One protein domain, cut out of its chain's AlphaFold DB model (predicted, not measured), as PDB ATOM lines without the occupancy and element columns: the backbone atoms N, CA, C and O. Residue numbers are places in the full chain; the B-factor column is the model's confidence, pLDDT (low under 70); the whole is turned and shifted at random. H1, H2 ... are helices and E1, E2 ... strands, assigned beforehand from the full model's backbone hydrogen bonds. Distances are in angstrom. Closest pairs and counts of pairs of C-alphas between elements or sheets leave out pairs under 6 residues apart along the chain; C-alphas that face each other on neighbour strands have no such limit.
ATOM      1  N   ARG A   5     -35.814  14.218 -34.522       88.56
ATOM      2  CA  ARG A   5     -37.200  14.675 -34.408       88.56
ATOM      3  C   ARG A   5     -38.189  13.642 -34.943       88.56
ATOM      4  O   ARG A   5     -39.175  13.372 -34.270       88.56
ATOM      5  N   ALA A   6     -37.943  13.100 -36.133       89.56
ATOM      6  CA  ALA A   6     -38.797  12.077 -36.725       89.56
ATOM      7  C   ALA A   6     -38.788  10.803 -35.869       89.56
ATOM      8  O   ALA A   6     -39.853  10.305 -35.524       89.56
ATOM      9  N   ALA A   7     -37.610  10.364 -35.414       92.56
ATOM     10  CA  ALA A   7     -37.487   9.223 -34.506       92.56
ATOM     11  C   ALA A   7     -38.266   9.437 -33.195       92.56
ATOM     12  O   ALA A   7     -39.045   8.583 -32.788       92.56
ATOM     13  N   ARG A   8     -38.147  10.615 -32.568       93.12
ATOM     14  CA  ARG A   8     -38.926  10.951 -31.362       93.12
ATOM     15  C   ARG A   8     -40.433  10.930 -31.607       93.12
ATOM     16  O   ARG A   8     -41.157  10.469 -30.737       93.12
ATOM     17  N   ARG A   9     -40.906  11.396 -32.770       91.31
ATOM     18  CA  ARG A   9     -42.331  11.310 -33.137       91.31
ATOM     19  C   ARG A   9     -42.792   9.860 -33.235       91.31
ATOM     20  O   ARG A   9     -43.843   9.559 -32.696       91.31
ATOM     21  N   LEU A  10     -42.003   8.984 -33.855       91.88
ATOM     22  CA  LEU A  10     -42.316   7.553 -33.963       91.88
ATOM     23  C   LEU A  10     -42.348   6.841 -32.610       91.88
ATOM     24  O   LEU A  10     -43.096   5.892 -32.450       91.88
ATOM     25  N   LEU A  11     -41.563   7.311 -31.639       91.69
ATOM     26  CA  LEU A  11     -41.495   6.741 -30.290       91.69
ATOM     27  C   LEU A  11     -42.445   7.422 -29.286       91.69
ATOM     28  O   LEU A  11     -42.334   7.178 -28.088       91.69
ATOM     29  N   GLY A  12     -43.301   8.355 -29.726       91.25
ATOM     30  CA  GLY A  12     -44.176   9.126 -28.826       91.25
ATOM     31  C   GLY A  12     -43.424  10.083 -27.890       91.25
ATOM     32  O   GLY A  12     -44.002  10.689 -26.988       91.25
ATOM     33  N   MET A  13     -42.120  10.268 -28.104       92.88
ATOM     34  CA  MET A  13     -41.265  11.082 -27.253       92.88
ATOM     35  C   MET A  13     -41.467  12.583 -27.508       92.88
ATOM     36  O   MET A  13     -41.762  13.013 -28.632       92.88
ATOM     37  N   PRO A  14     -41.228  13.437 -26.500       92.25
ATOM     38  CA  PRO A  14     -41.305  14.875 -26.692       92.25
ATOM     39  C   PRO A  14     -40.246  15.414 -27.664       92.25
ATOM     40  O   PRO A  14     -39.064  15.042 -27.605       92.25
ATOM     41  N   TYR A  15     -40.646  16.366 -28.507       93.69
ATOM     42  CA  TYR A  15     -39.785  16.997 -29.510       93.69
ATOM     43  C   TYR A  15     -40.061  18.505 -29.650       93.69
ATOM     44  O   TYR A  15     -41.111  19.008 -29.261       93.69
ATOM     45  N   LYS A  16     -39.100  19.267 -30.186       92.56
ATOM     46  CA  LYS A  16     -39.274  20.711 -30.477       92.56
ATOM     47  C   LYS A  16     -40.116  20.889 -31.729       92.56
ATOM     48  O   LYS A  16     -39.898  20.119 -32.641       92.56
ATOM     49  N   LEU A  17     -40.965  21.902 -31.885       87.25
ATOM     50  CA  LEU A  17     -41.833  22.028 -33.077       87.25
ATOM     51  C   LEU A  17     -41.079  22.316 -34.391       87.25
ATOM     52  O   LEU A  17     -41.447  21.788 -35.433       87.25
ATOM     53  N   SER A  18     -39.997  23.089 -34.347       86.12
ATOM     54  CA  SER A  18     -39.072  23.310 -35.471       86.12
ATOM     55  C   SER A  18     -37.687  23.679 -34.929       86.12
ATOM     56  O   SER A  18     -37.519  23.825 -33.717       86.12
ATOM     57  N   ASN A  19     -36.680  23.801 -35.795       84.12
ATOM     58  CA  ASN A  19     -35.341  24.224 -35.366       84.12
ATOM     59  C   ASN A  19     -35.306  25.700 -34.936       84.12
ATOM     60  O   ASN A  19     -34.576  26.047 -34.009       84.12
ATOM     61  N   SER A  20     -36.129  26.543 -35.570       85.50
ATOM     62  CA  SER A  20     -36.292  27.962 -35.232       85.50
ATOM     63  C   SER A  20     -37.115  28.179 -33.959       85.50
ATOM     64  O   SER A  20     -36.828  29.085 -33.185       85.50
ATOM     65  N   LYS A  21     -38.096  27.315 -33.672       85.56
ATOM     66  CA  LYS A  21     -38.964  27.418 -32.488       85.56
ATOM     67  C   LYS A  21     -38.421  26.587 -31.326       85.56
ATOM     68  O   LYS A  21     -39.063  25.641 -30.872       85.56
ATOM     69  N   ARG A  22     -37.218  26.931 -30.849       85.88
ATOM     70  CA  ARG A  22     -36.506  26.175 -29.795       85.88
ATOM     71  C   ARG A  22     -37.261  26.107 -28.465       85.88
ATOM     72  O   ARG A  22     -37.099  25.118 -27.752       85.88
ATOM     73  N   ASN A  23     -38.090  27.113 -28.197       90.75
ATOM     74  CA  ASN A  23     -38.880  27.256 -26.975       90.75
ATOM     75  C   ASN A  23     -40.221  26.514 -27.043       90.75
ATOM     76  O   ASN A  23     -40.872  26.335 -26.020       90.75
ATOM     77  N   VAL A  24     -40.629  26.041 -28.227       93.38
ATOM     78  CA  VAL A  24     -41.890  25.318 -28.403       93.38
ATOM     79  C   VAL A  24     -41.620  23.820 -28.404       93.38
ATOM     80  O   VAL A  24     -41.020  23.284 -29.342       93.38
ATOM     81  N   LYS A  25     -42.103  23.136 -27.370       94.12
ATOM     82  CA  LYS A  25     -42.005  21.685 -27.206       94.12
ATOM     83  C   LYS A  25     -43.388  21.060 -27.336       94.12
ATOM     84  O   LYS A  25     -44.359  21.566 -26.785       94.12
ATOM     85  N   VAL A  26     -43.456  19.957 -28.065       94.31
ATOM     86  CA  VAL A  26     -44.645  19.123 -28.183       94.31
ATOM     87  C   VAL A  26     -44.371  17.808 -27.465       94.31
ATOM     88  O   VAL A  26     -43.285  17.241 -27.603       94.31
ATOM     89  N   SER A  27     -45.330  17.359 -26.667       93.12
ATOM     90  CA  SER A  27     -45.318  16.070 -25.976       93.12
ATOM     91  C   SER A  27     -46.661  15.382 -26.143       93.12
ATOM     92  O   SER A  27     -47.687  16.048 -26.269       93.12
ATOM     93  N   LEU A  28     -46.651  14.057 -26.123       91.62
ATOM     94  CA  LEU A  28     -47.865  13.260 -26.114       91.62
ATOM     95  C   LEU A  28     -48.282  12.979 -24.667       91.62
ATOM     96  O   LEU A  28     -47.435  12.672 -23.831       91.62
ATOM     97  N   ILE A  29     -49.569  13.116 -24.385       90.06
ATOM     98  CA  ILE A  29     -50.196  12.797 -23.106       90.06
ATOM     99  C   ILE A  29     -51.144  11.632 -23.355       90.06
ATOM    100  O   ILE A  29     -51.942  11.681 -24.291       90.06
ATOM    101  N   ASN A  30     -51.047  10.601 -22.520       87.31
ATOM    102  CA  ASN A  30     -52.031   9.532 -22.469       87.31
ATOM    103  C   ASN A  30     -53.080   9.878 -21.404       87.31
ATOM    104  O   ASN A  30     -52.737   9.957 -20.227       87.31
ATOM    105  N   LEU A  31     -54.324  10.101 -21.824       80.06
ATOM    106  CA  LEU A  31     -55.444  10.417 -20.935       80.06
ATOM    107  C   LEU A  31     -56.008   9.186 -20.221       80.06
ATOM    108  O   LEU A  31     -56.687   9.329 -19.212       80.06
ATOM    109  N   SER A  32     -55.725   7.977 -20.715       73.75
ATOM    110  CA  SER A  32     -56.138   6.741 -20.042       73.75
ATOM    111  C   SER A  32     -55.196   6.346 -18.901       73.75
ATOM    112  O   SER A  32     -55.447   5.363 -18.207       73.75
ATOM    113  N   SER A  33     -54.079   7.058 -18.735       70.50
ATOM    114  CA  SER A  33     -53.151   6.841 -17.631       70.50
ATOM    115  C   SER A  33     -53.661   7.584 -16.399       70.50
ATOM    116  O   SER A  33     -53.922   8.782 -16.462       70.50
ATOM    117  N   SER A  34     -53.765   6.883 -15.267       56.22
ATOM    118  CA  SER A  34     -54.230   7.423 -13.979       56.22
ATOM    119  C   SER A  34     -53.444   8.643 -13.476       56.22
ATOM    120  O   SER A  34     -53.919   9.346 -12.592       56.22
ATOM    121  N   ASP A  35     -52.269   8.913 -14.051       58.91
ATOM    122  CA  ASP A  35     -51.396  10.036 -13.698       58.91
ATOM    123  C   ASP A  35     -51.696  11.332 -14.476       58.91
ATOM    124  O   ASP A  35     -51.047  12.361 -14.247       58.91
ATOM    125  N   SER A  36     -52.658  11.341 -15.408       62.22
ATOM    126  CA  SER A  36     -52.953  12.540 -16.196       62.22
ATOM    127  C   SER A  36     -53.776  13.560 -15.392       62.22
ATOM    128  O   SER A  36     -54.993  13.645 -15.514       62.22
ATOM    129  N   THR A  37     -53.099  14.402 -14.612       67.06
ATOM    130  CA  THR A  37     -53.684  15.558 -13.892       67.06
ATOM    131  C   THR A  37     -53.998  16.757 -14.803       67.06
ATOM    132  O   THR A  37     -54.323  17.852 -14.340       67.06
ATOM    133  N   HIS A  38     -53.882  16.588 -16.121       75.69
ATOM    134  CA  HIS A  38     -54.053  17.667 -17.081       75.69
ATOM    135  C   HIS A  38     -55.534  17.945 -17.345       75.69
ATOM    136  O   HIS A  38     -56.248  17.095 -17.867       75.69
ATOM    137  N   GLN A  39     -55.972  19.176 -17.066       78.75
ATOM    138  CA  GLN A  39     -57.264  19.681 -17.530       78.75
ATOM    139  C   GLN A  39     -57.206  19.883 -19.047       78.75
ATOM    140  O   GLN A  39     -56.753  20.917 -19.550       78.75
ATOM    141  N   VAL A  40     -57.598  18.844 -19.779       82.56
ATOM    142  CA  VAL A  40     -57.709  18.864 -21.236       82.56
ATOM    143  C   VAL A  40     -59.104  19.370 -21.624       82.56
ATOM    144  O   VAL A  40     -60.078  19.028 -20.955       82.56
ATOM    145  N   PRO A  41     -59.231  20.183 -22.689       85.00
ATOM    146  CA  PRO A  41     -60.530  20.633 -23.175       85.00
ATOM    147  C   PRO A  41     -61.498  19.479 -23.475       85.00
ATOM    148  O   PRO A  41     -61.092  18.449 -24.011       85.00
ATOM    149  N   GLU A  42     -62.787  19.691 -23.209       84.19
ATOM    150  CA  GLU A  42     -63.839  18.665 -23.299       84.19
ATOM    151  C   GLU A  42     -63.910  17.988 -24.676       84.19
ATOM    152  O   GLU A  42     -63.969  16.767 -24.769       84.19
ATOM    153  N   HIS A  43     -63.752  18.752 -25.759       85.31
ATOM    154  CA  HIS A  43     -63.738  18.226 -27.130       85.31
ATOM    155  C   HIS A  43     -62.568  17.265 -27.433       85.31
ATOM    156  O   HIS A  43     -62.609  16.546 -28.428       85.31
ATOM    157  N   LEU A  44     -61.522  17.245 -26.601       84.38
ATOM    158  CA  LEU A  44     -60.387  16.319 -26.701       84.38
ATOM    159  C   LEU A  44     -60.420  15.223 -25.625       84.38
ATOM    160  O   LEU A  44     -59.586  14.321 -25.668       84.38
ATOM    161  N   SER A  45     -61.376  15.270 -24.693       80.12
ATOM    162  CA  SER A  45     -61.481  14.324 -23.571       80.12
ATOM    163  C   SER A  45     -61.794  12.891 -24.015       80.12
ATOM    164  O   SER A  45     -61.381  11.937 -23.368       80.12
ATOM    165  N   HIS A  46     -62.462  12.732 -25.160       80.62
ATOM    166  CA  HIS A  46     -62.803  11.426 -25.728       80.62
ATOM    167  C   HIS A  46     -61.625  10.726 -26.425       80.62
ATOM    168  O   HIS A  46     -61.753   9.582 -26.853       80.62
ATOM    169  N   SER A  47     -60.483  11.403 -26.590       82.50
ATOM    170  CA  SER A  47     -59.296  10.818 -27.223       82.50
ATOM    171  C   SER A  47     -58.407  10.138 -26.185       82.50
ATOM    172  O   SER A  47     -58.055  10.754 -25.188       82.50
ATOM    173  N   SER A  48     -57.939   8.913 -26.442       84.88
ATOM    174  CA  SER A  48     -56.985   8.238 -25.541       84.88
ATOM    175  C   SER A  48     -55.649   8.985 -25.443       84.88
ATOM    176  O   SER A  48     -55.031   9.034 -24.384       84.88
ATOM    177  N   PHE A  49     -55.218   9.619 -26.539       88.19
ATOM    178  CA  PHE A  49     -53.974  10.379 -26.604       88.19
ATOM    179  C   PHE A  49     -54.192  11.808 -27.099       88.19
ATOM    180  O   PHE A  49     -54.847  12.047 -28.118       88.19
ATOM    181  N   VAL A  50     -53.549  12.760 -26.426       91.44
ATOM    182  CA  VAL A  50     -53.626  14.195 -26.728       91.44
ATOM    183  C   VAL A  50     -52.223  14.771 -26.843       91.44
ATOM    184  O   VAL A  50     -51.337  14.485 -26.042       91.44
ATOM    185  N   ALA A  51     -51.995  15.604 -27.852       92.69
ATOM    186  CA  ALA A  51     -50.735  16.307 -28.011       92.69
ATOM    187  C   ALA A  51     -50.773  17.640 -27.255       92.69
ATOM    188  O   ALA A  51     -51.583  18.521 -27.540       92.69
ATOM    189  N   MET A  52     -49.845  17.819 -26.322       93.12
ATOM    190  CA  MET A  52     -49.635  19.075 -25.616       93.12
ATOM    191  C   MET A  52     -48.494  19.846 -26.266       93.12
ATOM    192  O   MET A  52     -47.347  19.400 -26.295       93.12
ATOM    193  N   LYS A  53     -48.798  21.051 -26.735       94.12
ATOM    194  CA  LYS A  53     -47.815  22.022 -27.204       94.12
ATOM    195  C   LYS A  53     -47.603  23.065 -26.112       94.12
ATOM    196  O   LYS A  53     -48.518  23.823 -25.792       94.12
ATOM    197  N   ARG A  54     -46.383  23.126 -25.587       93.12
ATOM    198  CA  ARG A  54     -45.933  24.103 -24.590       93.12
ATOM    199  C   ARG A  54     -44.954  25.073 -25.231       93.12
ATOM    200  O   ARG A  54     -43.960  24.648 -25.821       93.12
ATOM    201  N   ASP A  55     -45.230  26.358 -25.100       93.31
ATOM    202  CA  ASP A  55     -44.298  27.418 -25.455       93.31
ATOM    203  C   ASP A  55     -43.642  27.968 -24.186       93.31
ATOM    204  O   ASP A  55     -44.302  28.565 -23.343       93.31
ATOM    205  N   ALA A  56     -42.339  27.741 -24.041       89.81
ATOM    206  CA  ALA A  56     -41.573  28.207 -22.892       89.81
ATOM    207  C   ALA A  56     -41.379  29.731 -22.885       89.81
ATOM    208  O   ALA A  56     -41.119  30.285 -21.825       89.81
ATOM    209  N   ALA A  57     -41.508  30.409 -24.033       88.44
ATOM    210  CA  ALA A  57     -41.346  31.861 -24.098       88.44
ATOM    211  C   ALA A  57     -42.568  32.601 -23.539       88.44
ATOM    212  O   ALA A  57     -42.422  33.590 -22.833       88.44
ATOM    213  N   SER A  58     -43.771  32.113 -23.851       87.62
ATOM    214  CA  SER A  58     -45.038  32.716 -23.412       87.62
ATOM    215  C   SER A  58     -45.670  32.013 -22.209       87.62
ATOM    216  O   SER A  58     -46.694  32.463 -21.704       87.62
ATOM    217  N   GLY A  59     -45.133  30.863 -21.788       87.38
ATOM    218  CA  GLY A  59     -45.760  29.982 -20.799       87.38
ATOM    219  C   GLY A  59     -47.052  29.316 -21.292       87.38
ATOM    220  O   GLY A  59     -47.663  28.534 -20.564       87.38
ATOM    221  N   LYS A  60     -47.482  29.589 -22.532       91.50
ATOM    222  CA  LYS A  60     -48.765  29.130 -23.059       91.50
ATOM    223  C   LYS A  60     -48.730  27.632 -23.350       91.50
ATOM    224  O   LYS A  60     -47.872  27.136 -24.091       91.50
ATOM    225  N   VAL A  61     -49.719  26.920 -22.818       91.75
ATOM    226  CA  VAL A  61     -49.980  25.510 -23.121       91.75
ATOM    227  C   VAL A  61     -51.232  25.418 -23.982       91.75
ATOM    228  O   VAL A  61     -52.244  26.050 -23.702       91.75
ATOM    229  N   THR A  62     -51.149  24.648 -25.062       92.19
ATOM    230  CA  THR A  62     -52.287  24.356 -25.939       92.19
ATOM    231  C   THR A  62     -52.368  22.859 -26.173       92.19
ATOM    232  O   THR A  62     -51.337  22.206 -26.350       92.19
ATOM    233  N   TYR A  63     -53.585  22.332 -26.186       92.56
ATOM    234  CA  TYR A  63     -53.861  20.921 -26.414       92.56
ATOM    235  C   TYR A  63     -54.433  20.734 -27.813       92.56
ATOM    236  O   TYR A  63     -55.171  21.584 -28.306       92.56
ATOM    237  N   HIS A  64     -54.044  19.640 -28.453       92.31
ATOM    238  CA  HIS A  64     -54.426  19.290 -29.815       92.31
ATOM    239  C   HIS A  64     -54.672  17.790 -29.887       92.31
ATOM    240  O   HIS A  64     -54.109  17.029 -29.097       92.31
ATOM    241  N   ALA A  65     -55.451  17.347 -30.870       90.94
ATOM    242  CA  ALA A  65     -55.592  15.924 -31.149       90.94
ATOM    243  C   ALA A  65     -54.210  15.282 -31.367       90.94
ATOM    244  O   ALA A  65     -53.325  15.875 -31.996       90.94
ATOM    245  N   GLY A  66     -53.996  14.080 -30.823       88.06
ATOM    246  CA  GLY A  66     -52.685  13.433 -30.879       88.06
ATOM    247  C   GLY A  66     -52.177  13.236 -32.317       88.06
ATOM    248  O   GLY A  66     -50.990  13.427 -32.584       88.06
ATOM    249  N   ASN A  67     -53.082  12.982 -33.268       90.12
ATOM    250  CA  ASN A  67     -52.770  12.796 -34.689       90.12
ATOM    251  C   ASN A  67     -52.198  14.053 -35.370       90.12
ATOM    252  O   ASN A  67     -51.438  13.926 -36.327       90.12
ATOM    253  N   ALA A  68     -52.471  15.256 -34.853       90.69
ATOM    254  CA  ALA A  68     -51.937  16.502 -35.404       90.69
ATOM    255  C   ALA A  68     -50.402  16.559 -35.311       90.69
ATOM    256  O   ALA A  68     -49.728  17.137 -36.167       90.69
ATOM    257  N   PHE A  69     -49.829  15.935 -34.277       91.38
ATOM    258  CA  PHE A  69     -48.390  15.974 -34.010       91.38
ATOM    259  C   PHE A  69     -47.718  14.602 -33.984       91.38
ATOM    260  O   PHE A  69     -46.506  14.546 -34.214       91.38
ATOM    261  N   TYR A  70     -48.462  13.523 -33.774       92.62
ATOM    262  CA  TYR A  70     -47.970  12.148 -33.664       92.62
ATOM    263  C   TYR A  70     -48.803  11.168 -34.517       92.62
ATOM    264  O   TYR A  70     -49.285  10.171 -33.986       92.62
ATOM    265  N   PRO A  71     -48.998  11.421 -35.827       89.38
ATOM    266  CA  PRO A  71     -49.857  10.572 -36.656       89.38
ATOM    267  C   PRO A  71     -49.351   9.123 -36.715       89.38
ATOM    268  O   PRO A  71     -50.098   8.198 -36.421       89.38
ATOM    269  N   GLU A  72     -48.059   8.930 -36.989       88.88
ATOM    270  CA  GLU A  72     -47.466   7.594 -37.130       88.88
ATOM    271  C   GLU A  72     -47.454   6.790 -35.826       88.88
ATOM    272  O   GLU A  72     -47.744   5.602 -35.828       88.88
ATOM    273  N   PHE A  73     -47.163   7.438 -34.693       88.38
ATOM    274  CA  PHE A  73     -47.184   6.767 -33.390       88.38
ATOM    275  C   PHE A  73     -48.578   6.231 -33.072       88.38
ATOM    276  O   PHE A  73     -48.725   5.094 -32.638       88.38
ATOM    277  N   LEU A  74     -49.613   7.033 -33.323       85.81
ATOM    278  CA  LEU A  74     -50.979   6.606 -33.056       85.81
ATOM    279  C   LEU A  74     -51.456   5.528 -34.018       85.81
ATOM    280  O   LEU A  74     -52.259   4.710 -33.604       85.81
ATOM    281  N   ASN A  75     -50.958   5.488 -35.254       83.81
ATOM    282  CA  ASN A  75     -51.259   4.387 -36.167       83.81
ATOM    283  C   ASN A  75     -50.675   3.052 -35.679       83.81
ATOM    284  O   ASN A  75     -51.287   2.014 -35.897       83.81
ATOM    285  N   ILE A  76     -49.511   3.075 -35.021       82.00
ATOM    286  CA  ILE A  76     -48.850   1.873 -34.485       82.00
ATOM    287  C   ILE A  76     -49.523   1.386 -33.192       82.00
ATOM    288  O   ILE A  76     -49.552   0.188 -32.927       82.00
ATOM    289  N   HIS A  77     -50.046   2.307 -32.382       73.69
ATOM    290  CA  HIS A  77     -50.577   2.035 -31.041       73.69
ATOM    291  C   HIS A  77     -52.109   2.164 -30.944       73.69
ATOM    292  O   HIS A  77     -52.625   2.499 -29.875       73.69
ATOM    293  N   ARG A  78     -52.820   1.946 -32.056       63.06
ATOM    294  CA  ARG A  78     -54.288   1.921 -32.127       63.06
ATOM    295  C   ARG A  78     -54.826   0.516 -31.912       63.06
ATOM    296  O   ARG A  78     -55.916   0.426 -31.310       63.06
TER     297      ARG A  78
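Overview. This is residues 5 to 78 of the 78 residues of an uncharacterized protein of Xenorhabdus hominickii (UniProt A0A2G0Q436). A small, strongly twisted sheet of three strands, E1, E2 and E3, has the short helix H3 packed on it, while the first and last helices, H1 and H4, touch each other near H3 without being on the sheet. A fourth short helix, H2, only grazes the sheet. The printed part has 74 residues, with four named helices and three named strands in the order H1, E1, H2, E2, E3, H3, H4. The sheet runs E1, E2, E3 and is antiparallel throughout; the class is mixed, helices and strands. The whole is compact, with a radius of gyration of the C-alphas of 12.0 A, and spans 32 by 26 by 20 A.

Arrangement. H1, residues 5 to 10, touches H4, residues 71 to 76; the closest C-alphas are those of Leu 10 and Phe 73, 5.0 A apart. They run the same way at a steep tilt of 37 degrees, only just more than shallow. Residues 15 to 16 pair, antiparallel, with residues 25 to 26 of E1, an edge strand of residues 24 to 30. E1 is the antiparallel neighbour of E2, residues 49 to 55, at 157 degrees; N 27 and O 52 are 2.9 A apart, within hydrogen-bond range. E2 and E3, residues 61 to 65, form a hairpin at 149 degrees, with N 53 and O 62 2.8 A apart, within hydrogen-bond range. H2, residues 42 to 45, grazes the sheet with residues 43 to 45; its closest C-alphas to E3 are those of Leu 44 and Ala 65, 6.6 A apart. H3, residues 66 to 69, is on the sheet at a height of 6.9 A, and lies only just over E2, with 3 of its 4 C-alphas falling on that strand. H3 and H4 are close but not clearly touching, the closest C-alphas being those of Asn 67 and Leu 74, 6.6 A apart. In H1 and H4 every O i to N i+4 pair is within hydrogen-bond range; H2 and H3 are too short for such a pair.

Along the chain. H1 begins at C-alpha 5, (-37.200, 14.675, -34.408), and is 8.8 A long. E1 measures 19.7 A, H2 4.9 A, E2 19.6 A, E3 13.7 A and H3 5.9 A. H4, 9.0 A long, ends at C-alpha 76, (-48.850, 1.873, -34.485).

Size, cuts and confidence. The C-alphas farthest apart are those of Ser 20 and Ser 34, 34.6 A. The printed part has no cut. The links H1 to E1, of 13 residues, and E1 to H2, of 11, are long. The mean pLDDT of the printed part is 86.2; residues 34 to 37 and residue 78 are under 70.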